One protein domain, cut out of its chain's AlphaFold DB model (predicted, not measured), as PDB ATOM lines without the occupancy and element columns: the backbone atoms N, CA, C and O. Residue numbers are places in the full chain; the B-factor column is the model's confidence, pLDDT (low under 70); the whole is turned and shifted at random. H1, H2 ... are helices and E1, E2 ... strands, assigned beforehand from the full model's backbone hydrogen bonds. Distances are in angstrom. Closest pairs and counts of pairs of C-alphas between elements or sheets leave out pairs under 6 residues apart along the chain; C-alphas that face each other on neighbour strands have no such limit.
ATOM      1  N   ILE A   5     318.978 227.422 341.800       90.12
ATOM      2  CA  ILE A   5     318.064 227.463 342.940       90.12
ATOM      3  C   ILE A   5     317.651 228.912 343.179       90.12
ATOM      4  O   ILE A   5     318.423 229.745 343.657       90.12
ATOM      5  N   ARG A   6     316.399 229.233 342.850       89.12
ATOM      6  CA  ARG A   6     315.825 230.562 343.038       89.12
ATOM      7  C   ARG A   6     315.090 230.635 344.371       89.12
ATOM      8  O   ARG A   6     314.007 230.076 344.526       89.12
ATOM      9  N   ASN A   7     315.658 231.377 345.317       88.88
ATOM     10  CA  ASN A   7     314.978 231.710 346.564       88.88
ATOM     11  C   ASN A   7     314.008 232.883 346.351       88.88
ATOM     12  O   ASN A   7     314.427 233.975 345.969       88.88
ATOM     13  N   THR A   8     312.722 232.646 346.592       91.44
ATOM     14  CA  THR A   8     311.644 233.646 346.537       91.44
ATOM     15  C   THR A   8     310.919 233.815 347.872       91.44
ATOM     16  O   THR A   8     309.885 234.482 347.921       91.44
ATOM     17  N   LEU A   9     311.464 233.236 348.950       89.00
ATOM     18  CA  LEU A   9     310.958 233.444 350.302       89.00
ATOM     19  C   LEU A   9     311.026 234.928 350.670       89.00
ATOM     20  O   LEU A   9     311.982 235.642 350.360       89.00
ATOM     21  N   LYS A  10     309.979 235.387 351.336       89.06
ATOM     22  CA  LYS A  10     309.787 236.732 351.857       89.06
ATOM     23  C   LYS A  10     310.153 236.751 353.338       89.06
ATOM     24  O   LYS A  10     310.172 235.737 354.025       89.06
ATOM     25  N   LYS A  11     310.361 237.952 353.879       86.25
ATOM     26  CA  LYS A  11     310.687 238.146 355.301       86.25
ATOM     27  C   LYS A  11     309.687 237.476 356.261       86.25
ATOM     28  O   LYS A  11     310.084 237.012 357.325       86.25
ATOM     29  N   TRP A  12     308.403 237.439 355.901       87.00
ATOM     30  CA  TRP A  12     307.377 236.808 356.734       87.00
ATOM     31  C   TRP A  12     307.494 235.281 356.769       87.00
ATOM     32  O   TRP A  12     307.151 234.706 357.794       87.00
ATOM     33  N   ASP A  13     308.026 234.637 355.725       88.62
ATOM     34  CA  ASP A  13     308.247 233.184 355.694       88.62
ATOM     35  C   ASP A  13     309.261 232.771 356.771       88.62
ATOM     36  O   ASP A  13     309.049 231.825 357.523       88.62
ATOM     37  N   PHE A  14     310.336 233.550 356.926       87.19
ATOM     38  CA  PHE A  14     311.295 233.363 358.018       87.19
ATOM     39  C   PHE A  14     310.660 233.624 359.389       87.19
ATOM     40  O   PHE A  14     310.984 232.938 360.354       87.19
ATOM     41  N   GLY A  15     309.723 234.578 359.467       85.31
ATOM     42  CA  GLY A  15     308.885 234.797 360.649       85.31
ATOM     43  C   GLY A  15     308.087 233.552 361.027       85.31
ATOM     44  O   GLY A  15     308.123 233.132 362.179       85.31
ATOM     45  N   GLN A  16     307.443 232.917 360.048       83.06
ATOM     46  CA  GLN A  16     306.688 231.686 360.265       83.06
ATOM     47  C   GLN A  16     307.575 230.518 360.683       83.06
ATOM     48  O   GLN A  16     307.233 229.822 361.633       83.06
ATOM     49  N   ILE A  17     308.736 230.330 360.047       84.88
ATOM     50  CA  ILE A  17     309.716 229.316 360.472       84.88
ATOM     51  C   ILE A  17     310.062 229.506 361.954       84.88
ATOM     52  O   ILE A  17     310.083 228.544 362.721       84.88
ATOM     53  N   MET A  18     310.265 230.751 362.384       82.25
ATOM     54  CA  MET A  18     310.563 231.038 363.782       82.25
ATOM     55  C   MET A  18     309.384 230.803 364.730       82.25
ATOM     56  O   MET A  18     309.580 230.269 365.826       82.25
ATOM     57  N   ASP A  19     308.170 231.172 364.327       81.38
ATOM     58  CA  ASP A  19     306.957 230.904 365.105       81.38
ATOM     59  C   ASP A  19     306.735 229.393 365.280       81.38
ATOM     60  O   ASP A  19     306.390 228.942 366.373       81.38
ATOM     61  N   LEU A  20     307.022 228.588 364.256       77.25
ATOM     62  CA  LEU A  20     306.911 227.129 364.324       77.25
ATOM     63  C   LEU A  20     307.869 226.499 365.331       77.25
ATOM     64  O   LEU A  20     307.526 225.538 366.021       77.25
ATOM     65  N   PHE A  21     309.073 227.042 365.439       77.88
ATOM     66  CA  PHE A  21     310.050 226.543 366.391       77.88
ATOM     67  C   PHE A  21     309.750 226.989 367.823       77.88
ATOM     68  O   PHE A  21     309.867 226.205 368.763       77.88
ATOM     69  N   THR A  22     309.328 228.240 368.005       76.19
ATOM     70  CA  THR A  22     309.149 228.832 369.339       76.19
ATOM     71  C   THR A  22     307.781 228.536 369.954       76.19
ATOM     72  O   THR A  22     307.702 228.211 371.139       76.19
ATOM     73  N   ARG A  23     306.702 228.620 369.166       75.44
ATOM     74  CA  ARG A  23     305.320 228.403 369.628       75.44
ATOM     75  C   ARG A  23     304.897 226.960 369.440       75.44
ATOM     76  O   ARG A  23     304.504 226.300 370.399       75.44
ATOM     77  N   GLU A  24     305.057 226.459 368.219       69.38
ATOM     78  CA  GLU A  24     304.612 225.116 367.850       69.38
ATOM     79  C   GLU A  24     305.634 224.037 368.209       69.38
ATOM     80  O   GLU A  24     305.329 222.861 368.050       69.38
ATOM     81  N   LYS A  25     306.817 224.394 368.738       72.44
ATOM     82  CA  LYS A  25     307.892 223.482 369.183       72.44
ATOM     83  C   LYS A  25     308.191 222.366 368.172       72.44
ATOM     84  O   LYS A  25     308.194 221.190 368.543       72.44
ATOM     85  N   LEU A  26     308.312 222.706 366.892       76.00
ATOM     86  CA  LEU A  26     308.794 221.771 365.877       76.00
ATOM     87  C   LEU A  26     310.317 221.661 365.951       76.00
ATOM     88  O   LEU A  26     311.005 222.671 366.064       76.00
ATOM     89  N   ASP A  27     310.839 220.438 365.848       81.50
ATOM     90  CA  ASP A  27     312.284 220.199 365.938       81.50
ATOM     91  C   ASP A  27     313.021 220.680 364.681       81.50
ATOM     92  O   ASP A  27     314.185 221.077 364.737       81.50
ATOM     93  N   SER A  28     312.353 220.628 363.525       87.19
ATOM     94  CA  SER A  28     312.952 221.006 362.249       87.19
ATOM     95  C   SER A  28     311.943 221.200 361.118       87.19
ATOM     96  O   SER A  28     310.807 220.729 361.187       87.19
ATOM     97  N   ILE A  29     312.392 221.861 360.052       87.56
ATOM     98  CA  ILE A  29     311.671 222.044 358.793       87.56
ATOM     99  C   ILE A  29     312.633 221.922 357.612       87.56
ATOM    100  O   ILE A  29     313.773 222.387 357.689       87.56
ATOM    101  N   GLU A  30     312.198 221.312 356.512       89.44
ATOM    102  CA  GLU A  30     312.997 221.295 355.289       89.44
ATOM    103  C   GLU A  30     312.639 222.518 354.444       89.44
ATOM    104  O   GLU A  30     311.492 222.743 354.063       89.44
ATOM    105  N   ILE A  31     313.650 223.326 354.150       86.69
ATOM    106  CA  ILE A  31     313.525 224.526 353.323       86.69
ATOM    107  C   ILE A  31     313.602 224.167 351.844       86.69
ATOM    108  O   ILE A  31     312.983 224.817 351.004       86.69
ATOM    109  N   PHE A  32     314.375 223.135 351.511       84.31
ATOM    110  CA  PHE A  32     314.547 222.695 350.138       84.31
ATOM    111  C   PHE A  32     314.660 221.173 350.069       84.31
ATOM    112  O   PHE A  32     315.719 220.606 350.337       84.31
ATOM    113  N   SER A  33     313.563 220.517 349.683       73.62
ATOM    114  CA  SER A  33     313.534 219.089 349.366       73.62
ATOM    115  C   SER A  33     314.094 218.889 347.960       73.62
ATOM    116  O   SER A  33     313.385 219.004 346.954       73.62
ATOM    117  N   CYS A  34     315.397 218.660 347.865       70.25
ATOM    118  CA  CYS A  34     316.034 218.502 346.574       70.25
ATOM    119  C   CYS A  34     315.740 217.113 345.991       70.25
ATOM    120  O   CYS A  34     316.440 216.153 346.285       70.25
ATOM    121  N   GLN A  35     314.725 217.000 345.130       69.50
ATOM    122  CA  GLN A  35     314.488 215.792 344.329       69.50
ATOM    123  C   GLN A  35     315.477 215.743 343.149       69.50
ATOM    124  O   GLN A  35     315.121 215.954 341.982       69.50
ATOM    125  N   LEU A  36     316.758 215.550 343.463       77.06
ATOM    126  CA  LEU A  36     317.804 215.237 342.492       77.06
ATOM    127  C   LEU A  36     318.054 213.738 342.524       77.06
ATOM    128  O   LEU A  36     318.311 213.180 343.582       77.06
ATOM    129  N   ASN A  37     317.976 213.111 341.355       75.38
ATOM    130  CA  ASN A  37     318.403 211.736 341.163       75.38
ATOM    131  C   ASN A  37     319.633 211.790 340.256       75.38
ATOM    132  O   ASN A  37     319.497 212.108 339.071       75.38
ATOM    133  N   LEU A  38     320.814 211.637 340.849       86.00
ATOM    134  CA  LEU A  38     322.108 211.672 340.178       86.00
ATOM    135  C   LEU A  38     322.876 210.414 340.573       86.00
ATOM    136  O   LEU A  38     323.094 210.182 341.758       86.00
ATOM    137  N   ASP A  39     323.342 209.652 339.586       89.31
ATOM    138  CA  ASP A  39     323.971 208.337 339.799       89.31
ATOM    139  C   ASP A  39     325.305 208.387 340.568       89.31
ATOM    140  O   ASP A  39     325.878 207.350 340.878       89.31
ATOM    141  N   PHE A  40     325.824 209.582 340.852       89.94
ATOM    142  CA  PHE A  40     327.118 209.819 341.495       89.94
ATOM    143  C   PHE A  40     327.018 210.651 342.786       89.94
ATOM    144  O   PHE A  40     328.026 210.851 343.476       89.94
ATOM    145  N   LEU A  41     325.829 211.177 343.103       91.94
ATOM    146  CA  LEU A  41     325.633 212.126 344.193       91.94
ATOM    147  C   LEU A  41     324.240 211.987 344.814       91.94
ATOM    148  O   LEU A  41     323.239 212.364 344.206       91.94
ATOM    149  N   ASP A  42     324.213 211.593 346.082       91.06
ATOM    150  CA  ASP A  42     323.028 211.692 346.925       91.06
ATOM    151  C   ASP A  42     323.025 213.030 347.666       91.06
ATOM    152  O   ASP A  42     324.054 213.500 348.169       91.06
ATOM    153  N   VAL A  43     321.852 213.657 347.750       90.06
ATOM    154  CA  VAL A  43     321.705 214.981 348.354       90.06
ATOM    155  C   VAL A  43     320.589 214.971 349.392       90.06
ATOM    156  O   VAL A  43     319.430 214.719 349.071       90.06
ATOM    157  N   GLU A  44     320.936 215.273 350.642       89.56
ATOM    158  CA  GLU A  44     319.956 215.474 351.712       89.56
ATOM    159  C   GLU A  44     319.262 216.844 351.552       89.56
ATOM    160  O   GLU A  44     319.896 217.810 351.104       89.56
ATOM    161  N   PRO A  45     317.975 216.969 351.934       88.94
ATOM    162  CA  PRO A  45     317.279 218.250 351.954       88.94
ATOM    163  C   PRO A  45     318.033 219.316 352.754       88.94
ATOM    164  O   PRO A  45     318.671 219.023 353.766       88.94
ATOM    165  N   LEU A  46     317.911 220.580 352.338       91.81
ATOM    166  CA  LEU A  46     318.325 221.686 353.199       91.81
ATOM    167  C   LEU A  46     317.306 221.826 354.325       91.81
ATOM    168  O   LEU A  46     316.140 222.131 354.068       91.81
ATOM    169  N   GLN A  47     317.755 221.658 355.560       92.81
ATOM    170  CA  GLN A  47     316.915 221.657 356.747       92.81
ATOM    171  C   GLN A  47     317.337 222.760 357.714       92.81
ATOM    172  O   GLN A  47     318.524 223.040 357.882       92.81
ATOM    173  N   VAL A  48     316.356 223.363 358.378       92.06
ATOM    174  CA  VAL A  48     316.569 224.219 359.546       92.06
ATOM    175  C   VAL A  48     316.016 223.485 360.757       92.06
ATOM    176  O   VAL A  48     314.873 223.034 360.735       92.06
ATOM    177  N   SER A  49     316.820 223.342 361.802       90.69
ATOM    178  CA  SER A  49     316.455 222.670 363.051       90.69
ATOM    179  C   SER A  49     316.628 223.603 364.240       90.69
ATOM    180  O   SER A  49     317.577 224.388 364.259       90.69
ATOM    181  N   ILE A  50     315.754 223.502 365.242       86.56
ATOM    182  CA  ILE A  50     315.927 224.240 366.496       86.56
ATOM    183  C   ILE A  50     316.990 223.564 367.369       86.56
ATOM    184  O   ILE A  50     317.054 222.341 367.486       86.56
ATOM    185  N   GLU A  51     317.831 224.379 367.995       83.44
ATOM    186  CA  GLU A  51     318.727 223.973 369.076       83.44
ATOM    187  C   GLU A  51     318.272 224.644 370.378       83.44
ATOM    188  O   GLU A  51     317.494 225.595 370.340       83.44
ATOM    189  N   LYS A  52     318.746 224.171 371.541       75.50
ATOM    190  CA  LYS A  52     318.274 224.641 372.864       75.50
ATOM    191  C   LYS A  52     318.195 226.167 372.993       75.50
ATOM    192  O   LYS A  52     317.224 226.664 373.552       75.50
ATOM    193  N   ASP A  53     319.182 226.869 372.442       77.00
ATOM    194  CA  ASP A  53     319.300 228.326 372.522       77.00
ATOM    195  C   ASP A  53     319.282 228.996 371.135       77.00
ATOM    196  O   ASP A  53     319.625 230.166 370.998       77.00
ATOM    197  N   GLY A  54     318.923 228.278 370.065       87.00
ATOM    198  CA  GLY A  54     319.274 228.731 368.725       87.00
ATOM    199  C   GLY A  54     318.721 227.904 367.577       87.00
ATOM    200  O   GLY A  54     317.652 227.309 367.676       87.00
ATOM    201  N   TYR A  55     319.446 227.871 366.463       90.81
ATOM    202  CA  TYR A  55     319.097 227.028 365.322       90.81
ATOM    203  C   TYR A  55     320.338 226.528 364.589       90.81
ATOM    204  O   TYR A  55     321.421 227.117 364.676       90.81
ATOM    205  N   ALA A  56     320.143 225.467 363.811       92.56
ATOM    206  CA  ALA A  56     321.124 224.970 362.869       92.56
ATOM    207  C   ALA A  56     320.549 224.855 361.454       92.56
ATOM    208  O   ALA A  56     319.431 224.377 361.268       92.56
ATOM    209  N   VAL A  57     321.328 225.267 360.453       94.44
ATOM    210  CA  VAL A  57     321.044 225.032 359.031       94.44
ATOM    211  C   VAL A  57     321.948 223.909 358.541       94.44
ATOM    212  O   VAL A  57     323.174 224.028 358.600       94.44
ATOM    213  N   ASN A  58     321.344 222.821 358.072       94.56
ATOM    214  CA  ASN A  58     322.035 221.593 357.703       94.56
ATOM    215  C   ASN A  58     321.708 221.176 356.268       94.56
ATOM    216  O   ASN A  58     320.552 221.189 355.859       94.56
ATOM    217  N   ALA A  59     322.728 220.752 355.528       93.25
ATOM    218  CA  ALA A  59     322.584 220.007 354.277       93.25
ATOM    219  C   ALA A  59     323.782 219.073 354.104       93.25
ATOM    220  O   ALA A  59     324.893 219.405 354.530       93.25
ATOM    221  N   ARG A  60     323.591 217.928 353.447       93.75
ATOM    222  CA  ARG A  60     324.673 216.983 353.156       93.75
ATOM    223  C   ARG A  60     324.647 216.542 351.700       93.75
ATOM    224  O   ARG A  60     323.601 216.232 351.145       93.75
ATOM    225  N   PHE A  61     325.841 216.461 351.138       94.38
ATOM    226  CA  PHE A  61     326.152 215.884 349.840       94.38
ATOM    227  C   PHE A  61     326.969 214.626 350.086       94.38
ATOM    228  O   PHE A  61     328.018 214.698 350.735       94.38
ATOM    229  N   GLN A  62     326.486 213.494 349.597       94.75
ATOM    230  CA  GLN A  62     327.130 212.200 349.732       94.75
ATOM    231  C   GLN A  62     327.522 211.702 348.344       94.75
ATOM    232  O   GLN A  62     326.686 211.397 347.501       94.75
ATOM    233  N   PHE A  63     328.824 211.630 348.115       95.19
ATOM    234  CA  PHE A  63     329.407 211.164 346.869       95.19
ATOM    235  C   PHE A  63     329.570 209.649 346.925       95.19
ATOM    236  O   PHE A  63     329.939 209.081 347.965       95.19
ATOM    237  N   HIS A  64     329.316 208.981 345.804       94.81
ATOM    238  CA  HIS A  64     329.531 207.534 345.707       94.81
ATOM    239  C   HIS A  64     331.027 207.206 345.649       94.81
ATOM    240  O   HIS A  64     331.495 206.238 346.266       94.81
ATOM    241  N   GLU A  65     331.795 208.094 345.024       93.25
ATOM    242  CA  GLU A  65     333.252 208.056 344.931       93.25
ATOM    243  C   GLU A  65     333.939 208.964 345.972       93.25
ATOM    244  O   GLU A  65     333.336 209.914 346.481       93.25
ATOM    245  N   PRO A  66     335.213 208.695 346.326       94.75
ATOM    246  CA  PRO A  66     335.973 209.449 347.329       94.75
ATOM    247  C   PRO A  66     336.470 210.831 346.845       94.75
ATOM    248  O   PRO A  66     337.631 211.185 347.042       94.75
ATOM    249  N   ILE A  67     335.600 211.625 346.215       94.31
ATOM    250  CA  ILE A  67     335.955 212.897 345.556       94.31
ATOM    251  C   ILE A  67     335.608 214.150 346.375       94.31
ATOM    252  O   ILE A  67     335.840 215.274 345.932       94.31
ATOM    253  N   ALA A  68     335.045 213.998 347.577       94.31
ATOM    254  CA  ALA A  68     334.469 215.118 348.327       94.31
ATOM    255  C   ALA A  68     335.494 216.208 348.686       94.31
ATOM    256  O   ALA A  68     335.168 217.395 348.651       94.31
ATOM    257  N   GLN A  69     336.741 215.831 348.986       93.44
ATOM    258  CA  GLN A  69     337.813 216.800 349.234       93.44
ATOM    259  C   GLN A  69     338.153 217.600 347.973       93.44
ATOM    260  O   GLN A  69     338.244 218.824 348.036       93.44
ATOM    261  N   GLU A  70     338.284 216.932 346.823       93.75
ATOM    262  CA  GLU A  70     338.538 217.601 345.545       93.75
ATOM    263  C   GLU A  70     337.400 218.569 345.203       93.75
ATOM    264  O   GLU A  70     337.644 219.729 344.860       93.75
ATOM    265  N   MET A  71     336.152 218.124 345.375       93.88
ATOM    266  CA  MET A  71     334.976 218.966 345.165       93.88
ATOM    267  C   MET A  71     335.004 220.181 346.087       93.88
ATOM    268  O   MET A  71     334.832 221.303 345.617       93.88
ATOM    269  N   PHE A  72     335.306 219.994 347.373       93.50
ATOM    270  CA  PHE A  72     335.409 221.093 348.327       93.50
ATOM    271  C   PHE A  72     336.481 222.124 347.940       93.50
ATOM    272  O   PHE A  72     336.232 223.326 348.034       93.50
ATOM    273  N   TYR A  73     337.645 221.693 347.440       91.44
ATOM    274  CA  TYR A  73     338.663 222.621 346.934       91.44
ATOM    275  C   TYR A  73     338.180 223.395 345.701       91.44
ATOM    276  O   TYR A  73     338.377 224.612 345.620       91.44
ATOM    277  N   ARG A  74     337.491 222.724 344.768       91.62
ATOM    278  CA  ARG A  74     336.908 223.357 343.571       91.62
ATOM    279  C   ARG A  74     335.853 224.402 343.912       91.62
ATOM    280  O   ARG A  74     335.713 225.374 343.170       91.62
ATOM    281  N   LEU A  75     335.171 224.258 345.050       89.88
ATOM    282  CA  LEU A  75     334.217 225.261 345.506       89.88
ATOM    283  C   LEU A  75     334.871 226.611 345.784       89.88
ATOM    284  O   LEU A  75     334.147 227.591 345.713       89.88
ATOM    285  N   LYS A  76     336.178 226.713 346.074       88.56
ATOM    286  CA  LYS A  76     336.840 227.987 346.438       88.56
ATOM    287  C   LYS A  76     336.067 228.738 347.537       88.56
ATOM    288  O   LYS A  76     335.638 229.876 347.350       88.56
ATOM    289  N   ILE A  77     335.797 228.047 348.645       87.62
ATOM    290  CA  ILE A  77     335.113 228.620 349.811       87.62
ATOM    291  C   ILE A  77     336.080 229.520 350.587       87.62
ATOM    292  O   ILE A  77     337.211 229.116 350.870       87.62
ATOM    293  N   ASP A  78     335.611 230.710 350.961       86.50
ATOM    294  CA  ASP A  78     336.361 231.664 351.780       86.50
ATOM    295  C   ASP A  78     336.722 231.069 353.149       86.50
ATOM    296  O   ASP A  78     335.925 230.348 353.754       86.50
ATOM    297  N   GLU A  79     337.896 231.413 353.691       84.69
ATOM    298  CA  GLU A  79     338.380 230.890 354.985       84.69
ATOM    299  C   GLU A  79     337.368 231.075 356.125       84.69
ATOM    300  O   GLU A  79     337.146 230.179 356.938       84.69
ATOM    301  N   THR A  80     336.677 232.216 356.150       83.12
ATOM    302  CA  THR A  80     335.662 232.534 357.166       83.12
ATOM    303  C   THR A  80     334.425 231.640 357.086       83.12
ATOM    304  O   THR A  80     333.716 231.479 358.081       83.12
ATOM    305  N   MET A  81     334.165 231.054 355.918       85.00
ATOM    306  CA  MET A  81     333.023 230.186 355.651       85.00
ATOM    307  C   MET A  81     333.373 228.707 355.805       85.00
ATOM    308  O   MET A  81     332.475 227.918 356.081       85.00
ATOM    309  N   LYS A  82     334.657 228.323 355.709       87.62
ATOM    310  CA  LYS A  82     335.099 226.925 355.872       87.62
ATOM    311  C   LYS A  82     334.648 226.301 357.188       87.62
ATOM    312  O   LYS A  82     334.332 225.118 357.210       87.62
ATOM    313  N   ARG A  83     334.538 227.097 358.258       90.12
ATOM    314  CA  ARG A  83     334.041 226.646 359.573       90.12
ATOM    315  C   ARG A  83     332.630 226.048 359.543       90.12
ATOM    316  O   ARG A  83     332.262 225.339 360.468       90.12
ATOM    317  N   PHE A  84     331.837 226.358 358.516       93.00
ATOM    318  CA  PHE A  84     330.490 225.818 358.339       93.00
ATOM    319  C   PHE A  84     330.474 224.481 357.597       93.00
ATOM    320  O   PHE A  84     329.402 223.919 357.390       93.00
ATOM    321  N   PHE A  85     331.632 223.978 357.167       94.69
ATOM    322  CA  PHE A  85     331.733 222.748 356.399       94.69
ATOM    323  C   PHE A  85     332.414 221.653 357.202       94.69
ATOM    324  O   PHE A  85     333.464 221.853 357.809       94.69
ATOM    325  N   ILE A  86     331.839 220.459 357.129       94.69
ATOM    326  CA  ILE A  86     332.478 219.224 357.569       94.69
ATOM    327  C   ILE A  86     332.688 218.378 356.318       94.69
ATOM    328  O   ILE A  86     331.726 217.983 355.654       94.69
ATOM    329  N   VAL A  87     333.950 218.123 355.987       94.69
ATOM    330  CA  VAL A  87     334.341 217.414 354.766       94.69
ATOM    331  C   VAL A  87     334.986 216.092 355.152       94.69
ATOM    332  O   VAL A  87     335.969 216.060 355.890       94.69
ATOM    333  N   THR A  88     334.425 214.999 354.651       95.25
ATOM    334  CA  THR A  88     335.040 213.669 354.716       95.25
ATOM    335  C   THR A  88     335.543 213.288 353.328       95.25
ATOM    336  O   THR A  88     335.450 214.074 352.390       95.25
ATOM    337  N   ILE A  89     336.066 212.074 353.166       92.81
ATOM    338  CA  ILE A  89     336.498 211.594 351.852       92.81
ATOM    339  C   ILE A  89     335.324 211.419 350.867       92.81
ATOM    340  O   ILE A  89     335.505 211.583 349.666       92.81
ATOM    341  N   LYS A  90     334.107 211.153 351.365       95.50
ATOM    342  CA  LYS A  90     332.904 210.912 350.544       95.50
ATOM    343  C   LYS A  90     331.747 211.873 350.811       95.50
ATOM    344  O   LYS A  90     330.687 211.706 350.223       95.50
ATOM    345  N   SER A  91     331.897 212.867 351.682       96.31
ATOM    346  CA  SER A  91     330.789 213.772 351.992       96.31
ATOM    347  C   SER A  91     331.226 215.210 352.197       96.31
ATOM    348  O   SER A  91     332.234 215.469 352.854       96.31
ATOM    349  N   ILE A  92     330.391 216.141 351.748       96.50
ATOM    350  CA  ILE A  92     330.440 217.545 352.160       96.50
ATOM    351  C   ILE A  92     329.162 217.818 352.949       96.50
ATOM    352  O   ILE A  92     328.064 217.655 352.424       96.50
ATOM    353  N   LYS A  93     329.286 218.229 354.209       95.56
ATOM    354  CA  LYS A  93     328.157 218.678 355.028       95.56
ATOM    355  C   LYS A  93     328.278 220.175 355.290       95.56
ATOM    356  O   LYS A  93     329.323 220.621 355.751       95.56
ATOM    357  N   ILE A  94     327.203 220.917 355.041       94.69
ATOM    358  CA  ILE A  94     327.003 222.291 355.509       94.69
ATOM    359  C   ILE A  94     326.306 222.205 356.870       94.69
ATOM    360  O   ILE A  94     325.294 221.516 356.996       94.69
ATOM    361  N   SER A  95     326.864 222.858 357.885       94.75
ATOM    362  CA  SER A  95     326.372 222.858 359.265       94.75
ATOM    363  C   SER A  95     326.616 224.245 359.866       94.75
ATOM    364  O   SER A  95     327.712 224.552 360.340       94.75
ATOM    365  N   ILE A  96     325.615 225.122 359.793       94.19
ATOM    366  CA  ILE A  96     325.684 226.480 360.352       94.19
ATOM    367  C   ILE A  96     324.919 226.481 361.661       94.19
ATOM    368  O   ILE A  96     323.716 226.268 361.640       94.19
ATOM    369  N   HIS A  97     325.602 226.748 362.772       92.44
ATOM    370  CA  HIS A  97     325.002 226.797 364.105       92.44
ATOM    371  C   HIS A  97     324.976 228.237 364.616       92.44
ATOM    372  O   HIS A  97     325.989 228.945 364.548       92.44
ATOM    373  N   ARG A  98     323.831 228.672 365.145       91.25
ATOM    374  CA  ARG A  98     323.647 229.995 365.752       91.25
ATOM    375  C   ARG A  98     323.060 229.843 367.143       91.25
ATOM    376  O   ARG A  98     322.038 229.198 367.298       91.25
ATOM    377  N   GLN A  99     323.684 230.498 368.120       85.44
ATOM    378  CA  GLN A  99     323.233 230.563 369.519       85.44
ATOM    379  C   GLN A  99     322.182 231.651 369.771       85.44
ATOM    380  O   GLN A  99     321.802 231.892 370.909       85.44
ATOM    381  N   THR A 100     321.785 232.385 368.735       81.38
ATOM    382  CA  THR A 100     320.738 233.394 368.836       81.38
ATOM    383  C   THR A 100     319.801 233.275 367.652       81.38
ATOM    384  O   THR A 100     320.205 233.099 366.501       81.38
ATOM    385  N   ILE A 101     318.516 233.380 367.965       76.81
ATOM    386  CA  ILE A 101     317.436 233.419 366.997       76.81
ATOM    387  C   ILE A 101     317.298 234.863 366.507       76.81
ATOM    388  O   ILE A 101     316.868 235.745 367.248       76.81
ATOM    389  N   ASP A 102     317.669 235.103 365.252       85.12
ATOM    390  CA  ASP A 102     317.484 236.384 364.574       85.12
ATOM    391  C   ASP A 102     317.069 236.157 363.117       85.12
ATOM    392  O   ASP A 102     317.708 235.399 362.383       85.12
ATOM    393  N   LEU A 103     316.009 236.849 362.695       85.00
ATOM    394  CA  LEU A 103     315.409 236.684 361.370       85.00
ATOM    395  C   LEU A 103     316.369 237.055 360.242       85.00
ATOM    396  O   LEU A 103     316.432 236.347 359.240       85.00
ATOM    397  N   LYS A 104     317.125 238.151 360.397       87.25
ATOM    398  CA  LYS A 104     318.067 238.593 359.357       87.25
ATOM    399  C   LYS A 104     319.205 237.591 359.195       87.25
ATOM    400  O   LYS A 104     319.629 237.307 358.076       87.25
ATOM    401  N   THR A 105     319.687 237.054 360.310       89.88
ATOM    402  CA  THR A 105     320.735 236.034 360.316       89.88
ATOM    403  C   THR A 105     320.231 234.739 359.681       89.88
ATOM    404  O   THR A 105     320.924 234.196 358.826       89.88
ATOM    405  N   LEU A 106     319.007 234.300 360.001       90.19
ATOM    406  CA  LEU A 106     318.405 233.100 359.406       90.19
ATOM    407  C   LEU A 106     318.233 233.235 357.889       90.19
ATOM    408  O   LEU A 106     318.620 232.338 357.144       90.19
ATOM    409  N   GLU A 107     317.705 234.368 357.424       91.62
ATOM    410  CA  GLU A 107     317.569 234.666 355.995       91.62
ATOM    411  C   GLU A 107     318.926 234.602 355.275       91.62
ATOM    412  O   GLU A 107     319.061 233.965 354.224       91.62
ATOM    413  N   SER A 108     319.956 235.211 355.871       91.50
ATOM    414  CA  SER A 108     321.320 235.186 355.341       91.50
ATOM    415  C   SER A 108     321.904 233.770 355.299       91.50
ATOM    416  O   SER A 108     322.482 233.379 354.281       91.50
ATOM    417  N   ASP A 109     321.752 232.995 356.374       92.75
ATOM    418  CA  ASP A 109     322.319 231.649 356.507       92.75
ATOM    419  C   ASP A 109     321.627 230.649 355.561       92.75
ATOM    420  O   ASP A 109     322.301 229.857 354.892       92.75
ATOM    421  N   VAL A 110     320.301 230.737 355.406       92.38
ATOM    422  CA  VAL A 110     319.540 229.967 354.405       92.38
ATOM    423  C   VAL A 110     319.969 230.359 352.992       92.38
ATOM    424  O   VAL A 110     320.278 229.491 352.174       92.38
ATOM    425  N   GLY A 111     320.057 231.660 352.695       91.88
ATOM    426  CA  GLY A 111     320.484 232.142 351.382       91.88
ATOM    427  C   GLY A 111     321.906 231.704 351.020       91.88
ATOM    428  O   GLY A 111     322.166 231.310 349.882       91.88
ATOM    429  N   PHE A 112     322.831 231.738 351.980       91.50
ATOM    430  CA  PHE A 112     324.184 231.211 351.810       91.50
ATOM    431  C   PHE A 112     324.178 229.699 351.553       91.50
ATOM    432  O   PHE A 112     324.866 229.231 350.639       91.50
ATOM    433  N   SER A 113     323.381 228.949 352.312       93.50
ATOM    434  CA  SER A 113     323.296 227.496 352.175       93.50
ATOM    435  C   SER A 113     322.744 227.091 350.812       93.50
ATOM    436  O   SER A 113     323.358 226.260 350.156       93.50
ATOM    437  N   LEU A 114     321.681 227.740 350.316       93.12
ATOM    438  CA  LEU A 114     321.119 227.484 348.980       93.12
ATOM    439  C   LEU A 114     322.120 227.781 347.851       93.12
ATOM    440  O   LEU A 114     322.273 226.975 346.936       93.12
ATOM    441  N   ARG A 115     322.859 228.899 347.925       91.81
ATOM    442  CA  ARG A 115     323.914 229.210 346.937       91.81
ATOM    443  C   ARG A 115     325.044 228.188 346.965       91.81
ATOM    444  O   ARG A 115     325.586 227.826 345.926       91.81
ATOM    445  N   THR A 116     325.427 227.742 348.155       91.56
ATOM    446  CA  THR A 116     326.445 226.699 348.307       91.56
ATOM    447  C   THR A 116     325.946 225.377 347.737       91.56
ATOM    448  O   THR A 116     326.685 224.707 347.025       91.56
ATOM    449  N   PHE A 117     324.681 225.045 347.988       92.00
ATOM    450  CA  PHE A 117     324.019 223.857 347.471       92.00
ATOM    451  C   PHE A 117     324.072 223.812 345.940       92.00
ATOM    452  O   PHE A 117     324.545 222.837 345.358       92.00
ATOM    453  N   GLU A 118     323.702 224.923 345.300       91.94
ATOM    454  CA  GLU A 118     323.823 225.119 343.855       91.94
ATOM    455  C   GLU A 118     325.270 224.921 343.364       91.94
ATOM    456  O   GLU A 118     325.512 224.210 342.388       91.94
ATOM    457  N   ARG A 119     326.257 225.516 344.051       92.19
ATOM    458  CA  ARG A 119     327.678 225.404 343.678       92.19
ATOM    459  C   ARG A 119     328.204 223.976 343.771       92.19
ATOM    460  O   ARG A 119     328.969 223.591 342.890       92.19
ATOM    461  N   VAL A 120     327.829 223.217 344.803       91.94
ATOM    462  CA  VAL A 120     328.260 221.817 344.964       91.94
ATOM    463  C   VAL A 120     327.757 220.988 343.800       91.94
ATOM    464  O   VAL A 120     328.577 220.434 343.075       91.94
ATOM    465  N   ILE A 121     326.448 220.996 343.548       91.94
ATOM    466  CA  ILE A 121     325.853 220.195 342.471       91.94
ATOM    467  C   ILE A 121     326.469 220.545 341.122       91.94
ATOM    468  O   ILE A 121     326.871 219.651 340.384       91.94
ATOM    469  N   ASN A 122     326.592 221.839 340.816       92.06
ATOM    470  CA  ASN A 122     327.167 222.275 339.549       92.06
ATOM    471  C   ASN A 122     328.637 221.883 339.409       92.06
ATOM    472  O   ASN A 122     329.036 221.425 338.347       92.06
ATOM    473  N   SER A 123     329.432 222.010 340.473       92.31
ATOM    474  CA  SER A 123     330.846 221.615 340.434       92.31
ATOM    475  C   SER A 123     331.007 220.108 340.242       92.31
ATOM    476  O   SER A 123     331.934 219.677 339.565       92.31
ATOM    477  N   THR A 124     330.107 219.311 340.820       92.12
ATOM    478  CA  THR A 124     330.095 217.854 340.664       92.12
ATOM    479  C   THR A 124     329.620 217.432 339.278       92.12
ATOM    480  O   THR A 124     330.232 216.561 338.674       92.12
ATOM    481  N   CYS A 125     328.584 218.077 338.737       91.44
ATOM    482  CA  CYS A 125     328.141 217.841 337.362       91.44
ATOM    483  C   CYS A 125     329.251 218.196 336.362       91.44
ATOM    484  O   CYS A 125     329.568 217.385 335.501       91.44
ATOM    485  N   ASP A 126     329.912 219.347 336.539       91.19
ATOM    486  CA  ASP A 126     331.056 219.759 335.715       91.19
ATOM    487  C   ASP A 126     332.247 218.774 335.851       91.19
ATOM    488  O   ASP A 126     332.995 218.584 334.898       91.19
ATOM    489  N   TYR A 127     332.443 218.137 337.016       91.75
ATOM    490  CA  TYR A 127     333.502 217.136 337.224       91.75
ATOM    491  C   TYR A 127     333.264 215.841 336.443       91.75
ATOM    492  O   TYR A 127     334.197 215.316 335.842       91.75
ATOM    493  N   TYR A 128     332.025 215.350 336.442       92.00
ATOM    494  CA  TYR A 128     331.632 214.132 335.727       92.00
ATOM    495  C   TYR A 128     331.223 214.384 334.266       92.00
ATOM    496  O   TYR A 128     330.695 213.476 333.630       92.00
ATOM    497  N   ASP A 129     331.432 215.599 333.743       91.00
ATOM    498  CA  ASP A 129     330.967 216.039 332.416       91.00
ATOM    499  C   ASP A 129     329.469 215.737 332.180       91.00
ATOM    500  O   ASP A 129     329.024 215.349 331.101       91.00
ATOM    501  N   TYR A 130     328.671 215.880 333.243       90.75
ATOM    502  CA  TYR A 130     327.245 215.584 333.242       90.75
ATOM    503  C   TYR A 130     326.428 216.853 333.006       90.75
ATOM    504  O   TYR A 130     326.493 217.817 333.774       90.75
ATOM    505  N   TRP A 131     325.591 216.852 331.969       88.62
ATOM    506  CA  TRP A 131     324.711 217.982 331.683       88.62
ATOM    507  C   TRP A 131     323.386 217.868 332.440       88.62
ATOM    508  O   TRP A 131     322.560 217.004 332.143       88.62
ATOM    509  N   LEU A 132     323.145 218.786 333.382       87.00
ATOM    510  CA  LEU A 132     321.885 218.869 334.117       87.00
ATOM    511  C   LEU A 132     321.269 220.265 334.060       87.00
ATOM    512  O   LEU A 132     321.740 221.205 334.695       87.00
ATOM    513  N   GLU A 133     320.124 220.357 333.396       89.50
ATOM    514  CA  GLU A 133     319.368 221.594 333.270       89.50
ATOM    515  C   GLU A 133     318.098 221.547 334.126       89.50
ATOM    516  O   GLU A 133     317.076 220.995 333.721       89.50
ATOM    517  N   LYS A 134     318.173 222.089 335.346       88.38
ATOM    518  CA  LYS A 134     317.028 222.170 336.266       88.38
ATOM    519  C   LYS A 134     316.998 223.495 337.014       88.38
ATOM    520  O   LYS A 134     318.011 223.926 337.564       88.38
ATOM    521  N   GLU A 135     315.817 224.096 337.092       89.44
ATOM    522  CA  GLU A 135     315.539 225.229 337.971       89.44
ATOM    523  C   GLU A 135     314.641 224.774 339.121       89.44
ATOM    524  O   GLU A 135     313.590 224.168 338.918       89.44
ATOM    525  N   TYR A 136     315.071 225.085 340.337       88.31
ATOM    526  CA  TYR A 136     314.330 224.849 341.562       88.31
ATOM    527  C   TYR A 136     313.885 226.184 342.146       88.31
ATOM    528  O   TYR A 136     314.686 227.111 342.275       88.31
ATOM    529  N   ILE A 137     312.616 226.277 342.532       88.25
ATOM    530  CA  ILE A 137     312.047 227.477 343.145       88.25
ATOM    531  C   ILE A 137     311.731 227.161 344.603       88.25
ATOM    532  O   ILE A 137     310.914 226.290 344.889       88.25
ATOM    533  N   VAL A 138     312.362 227.897 345.516       88.06
ATOM    534  CA  VAL A 138     312.023 227.883 346.942       88.06
ATOM    535  C   VAL A 138     311.055 229.037 347.178       88.06
ATOM    536  O   VAL A 138     311.429 230.202 347.017       88.06
ATOM    537  N   ASN A 139     309.796 228.725 347.477       87.69
ATOM    538  CA  ASN A 139     308.718 229.699 347.646       87.69
ATOM    539  C   ASN A 139     307.872 229.412 348.892       87.69
ATOM    540  O   ASN A 139     307.965 228.339 349.491       87.69
ATOM    541  N   SER A 140     307.036 230.389 349.244       86.38
ATOM    542  CA  SER A 140     306.105 230.309 350.368       86.38
ATOM    543  C   SER A 140     305.179 229.096 350.272       86.38
ATOM    544  O   SER A 140     305.055 228.360 351.236       86.38
ATOM    545  N   ASP A 141     304.616 228.800 349.096       83.69
ATOM    546  CA  ASP A 141     303.688 227.670 348.927       83.69
ATOM    547  C   ASP A 141     304.322 226.313 349.283       83.69
ATOM    548  O   ASP A 141     303.659 225.421 349.819       83.69
ATOM    549  N   SER A 142     305.602 226.118 348.948       80.38
ATOM    550  CA  SER A 142     306.347 224.907 349.303       80.38
ATOM    551  C   SER A 142     306.600 224.831 350.805       80.38
ATOM    552  O   SER A 142     306.491 223.751 351.389       80.38
ATOM    553  N   LEU A 143     306.917 225.971 351.423       83.12
ATOM    554  CA  LEU A 143     307.098 226.076 352.864       83.12
ATOM    555  C   LEU A 143     305.775 225.788 353.583       83.12
ATOM    556  O   LEU A 143     305.722 224.864 354.381       83.12
ATOM    557  N   ASP A 144     304.683 226.457 353.219       79.81
ATOM    558  CA  ASP A 144     303.349 226.265 353.800       79.81
ATOM    559  C   ASP A 144     302.901 224.799 353.751       79.81
ATOM    560  O   ASP A 144     302.324 224.276 354.707       79.81
ATOM    561  N   LYS A 145     303.175 224.089 352.651       79.62
ATOM    562  CA  LYS A 145     302.880 222.650 352.545       79.62
ATOM    563  C   LYS A 145     303.675 221.821 353.554       79.62
ATOM    564  O   LYS A 145     303.087 220.954 354.199       79.62
ATOM    565  N   GLN A 146     304.973 222.088 353.701       76.62
ATOM    566  CA  GLN A 146     305.828 221.438 354.701       76.62
ATOM    567  C   GLN A 146     305.346 221.738 356.124       76.62
ATOM    568  O   GLN A 146     305.194 220.822 356.929       76.62
ATOM    569  N   VAL A 147     305.039 223.004 356.412       77.19
ATOM    570  CA  VAL A 147     304.516 223.458 357.704       77.19
ATOM    571  C   VAL A 147     303.237 222.713 358.065       77.19
ATOM    572  O   VAL A 147     303.155 222.095 359.124       77.19
ATOM    573  N   ASN A 148     302.256 222.715 357.163       78.50
ATOM    574  CA  ASN A 148     300.981 222.038 357.380       78.50
ATOM    575  C   ASN A 148     301.159 220.533 357.605       78.50
ATOM    576  O   ASN A 148     300.473 219.951 358.444       78.50
ATOM    577  N   LEU A 149     302.079 219.896 356.876       76.00
ATOM    578  CA  LEU A 149     302.381 218.478 357.048       76.00
ATOM    579  C   LEU A 149     302.985 218.204 358.432       76.00
ATOM    580  O   LEU A 149     302.501 217.323 359.136       76.00
ATOM    581  N   ARG A 150     303.967 219.002 358.868       73.50
ATOM    582  CA  ARG A 150     304.607 218.859 360.186       73.50
ATOM    583  C   ARG A 150     303.662 219.142 361.351       73.50
ATOM    584  O   ARG A 150     303.690 218.416 362.343       73.50
ATOM    585  N   LEU A 151     302.804 220.156 361.238       72.75
ATOM    586  CA  LEU A 151     301.783 220.436 362.251       72.75
ATOM    587  C   LEU A 151     300.788 219.279 362.367       72.75
ATOM    588  O   LEU A 151     300.489 218.854 363.479       72.75
ATOM    589  N   LYS A 152     300.355 218.697 361.242       71.94
ATOM    590  CA  LYS A 152     299.511 217.494 361.252       71.94
ATOM    591  C   LYS A 152     300.212 216.296 361.885       71.94
ATOM    592  O   LYS A 152     299.619 215.639 362.734       71.94
ATOM    593  N   GLU A 153     301.464 216.017 361.518       68.94
ATOM    594  CA  GLU A 153     302.259 214.948 362.146       68.94
ATOM    595  C   GLU A 153     302.326 215.129 363.664       68.94
ATOM    596  O   GLU A 153     302.108 214.178 364.415       68.94
TER     597      GLU A 153
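AT A GLANCE: This is residues 5 to 153 of the 276 residues of an uncharacterized protein of Candidatus Bathyarchaeota archaeon (UniProt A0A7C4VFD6). A long, twisted wall of six strands has one long helix, H4, packed along one of its faces. H1 and H5 lie side by side at the end where H4 begins, H2 stands on the same face as H4 at the end where H4 stops, and the short strand pair E1 and E8 lies beside H4. The printed part has 149 residues with five named helices and eight named strands, in the order E1 H1 E2 E3 E4 E5 H2 H3 E6 E7 H4 E8 H5; the class is mixed, helices and strands. The neighbour strands of the branched large sheet are antiparallel, and E1 and E8 are parallel. The whole is compact, with a radius of gyration of the C-alphas of 15.6 A, and spans 45 by 30 by 25 A, only just elongated.

HOW THE PARTS SIT: In the branched sheet E5, residues 54 to 63, has E3, residues 41 to 43, and E4, residues 46 to 51, on one side and E7, residues 91 to 98, on the other side. N 42 and O 62 of E3 and E5 are 2.9 A apart, N 49 and O 56 of the hairpin E4 and E5 2.9 A, and N 57 and O 96 of E5 and E7 2.8 A, each within hydrogen-bond range. The edge strand E2, residues 28 to 32, pairs with E4, N 29 to O 48 at 2.8 A; the edge strand E6, residues 85 to 87, forms a hairpin with E7, N 86 to O 93 at 2.9 A. H4, residues 103 to 127, is on this sheet at a height of 9.1 A, along the strands at 4 degrees to E5 on the local plane; their closest C-alphas, Val 57 and Val 110, are 6.9 A apart. H2, residues 68 to 74, stands up from the sheet and touches residues 120 to 124 of H4, the closest C-alphas being Met 71 and Thr 124, 6.7 A apart. H1, residues 11 to 22, is on the sheet over E4 and touches H4, about perpendicular at 77 degrees, with C-alphas 14 and 103 closest at 6.3 A. H5, residues 140 to 153, only grazes the sheet and only just touches H1, with 3 pairs of C-alphas within 8 A, the closest Asp 13 and Ser 140 at 6.4 A. E1, residues 5 to 7, and E8, residues 135 to 138, are parallel, N 6 to O 136 at 2.8 A. H3, residues 79 to 82, is not on the branched sheet and touches no helix. Every O i to N i+4 pair is within hydrogen-bond range in H1, H2, H4 and H5; H3 is too short for one.

IN THESE COORDINATES: E1 begins at C-alpha 5, (318.064, 227.463, 342.940). H4 measures 36.0 A from C-alpha 103, (315.409, 236.684, 361.370), to C-alpha 127; E5 measures 29.8 A, E7 22.4 A, H5 19.7 A, H1 16.9 A and E4 16.0 A. H5 ends at C-alpha 153, (302.259, 214.948, 362.146).

THE WHOLE: The C-alphas farthest apart, Arg 23 and Asp 129, are 46.9 A apart. The printed part has no cut and no long link. Its mean pLDDT is 87.6, with residues 24, 35 and 153 under 70.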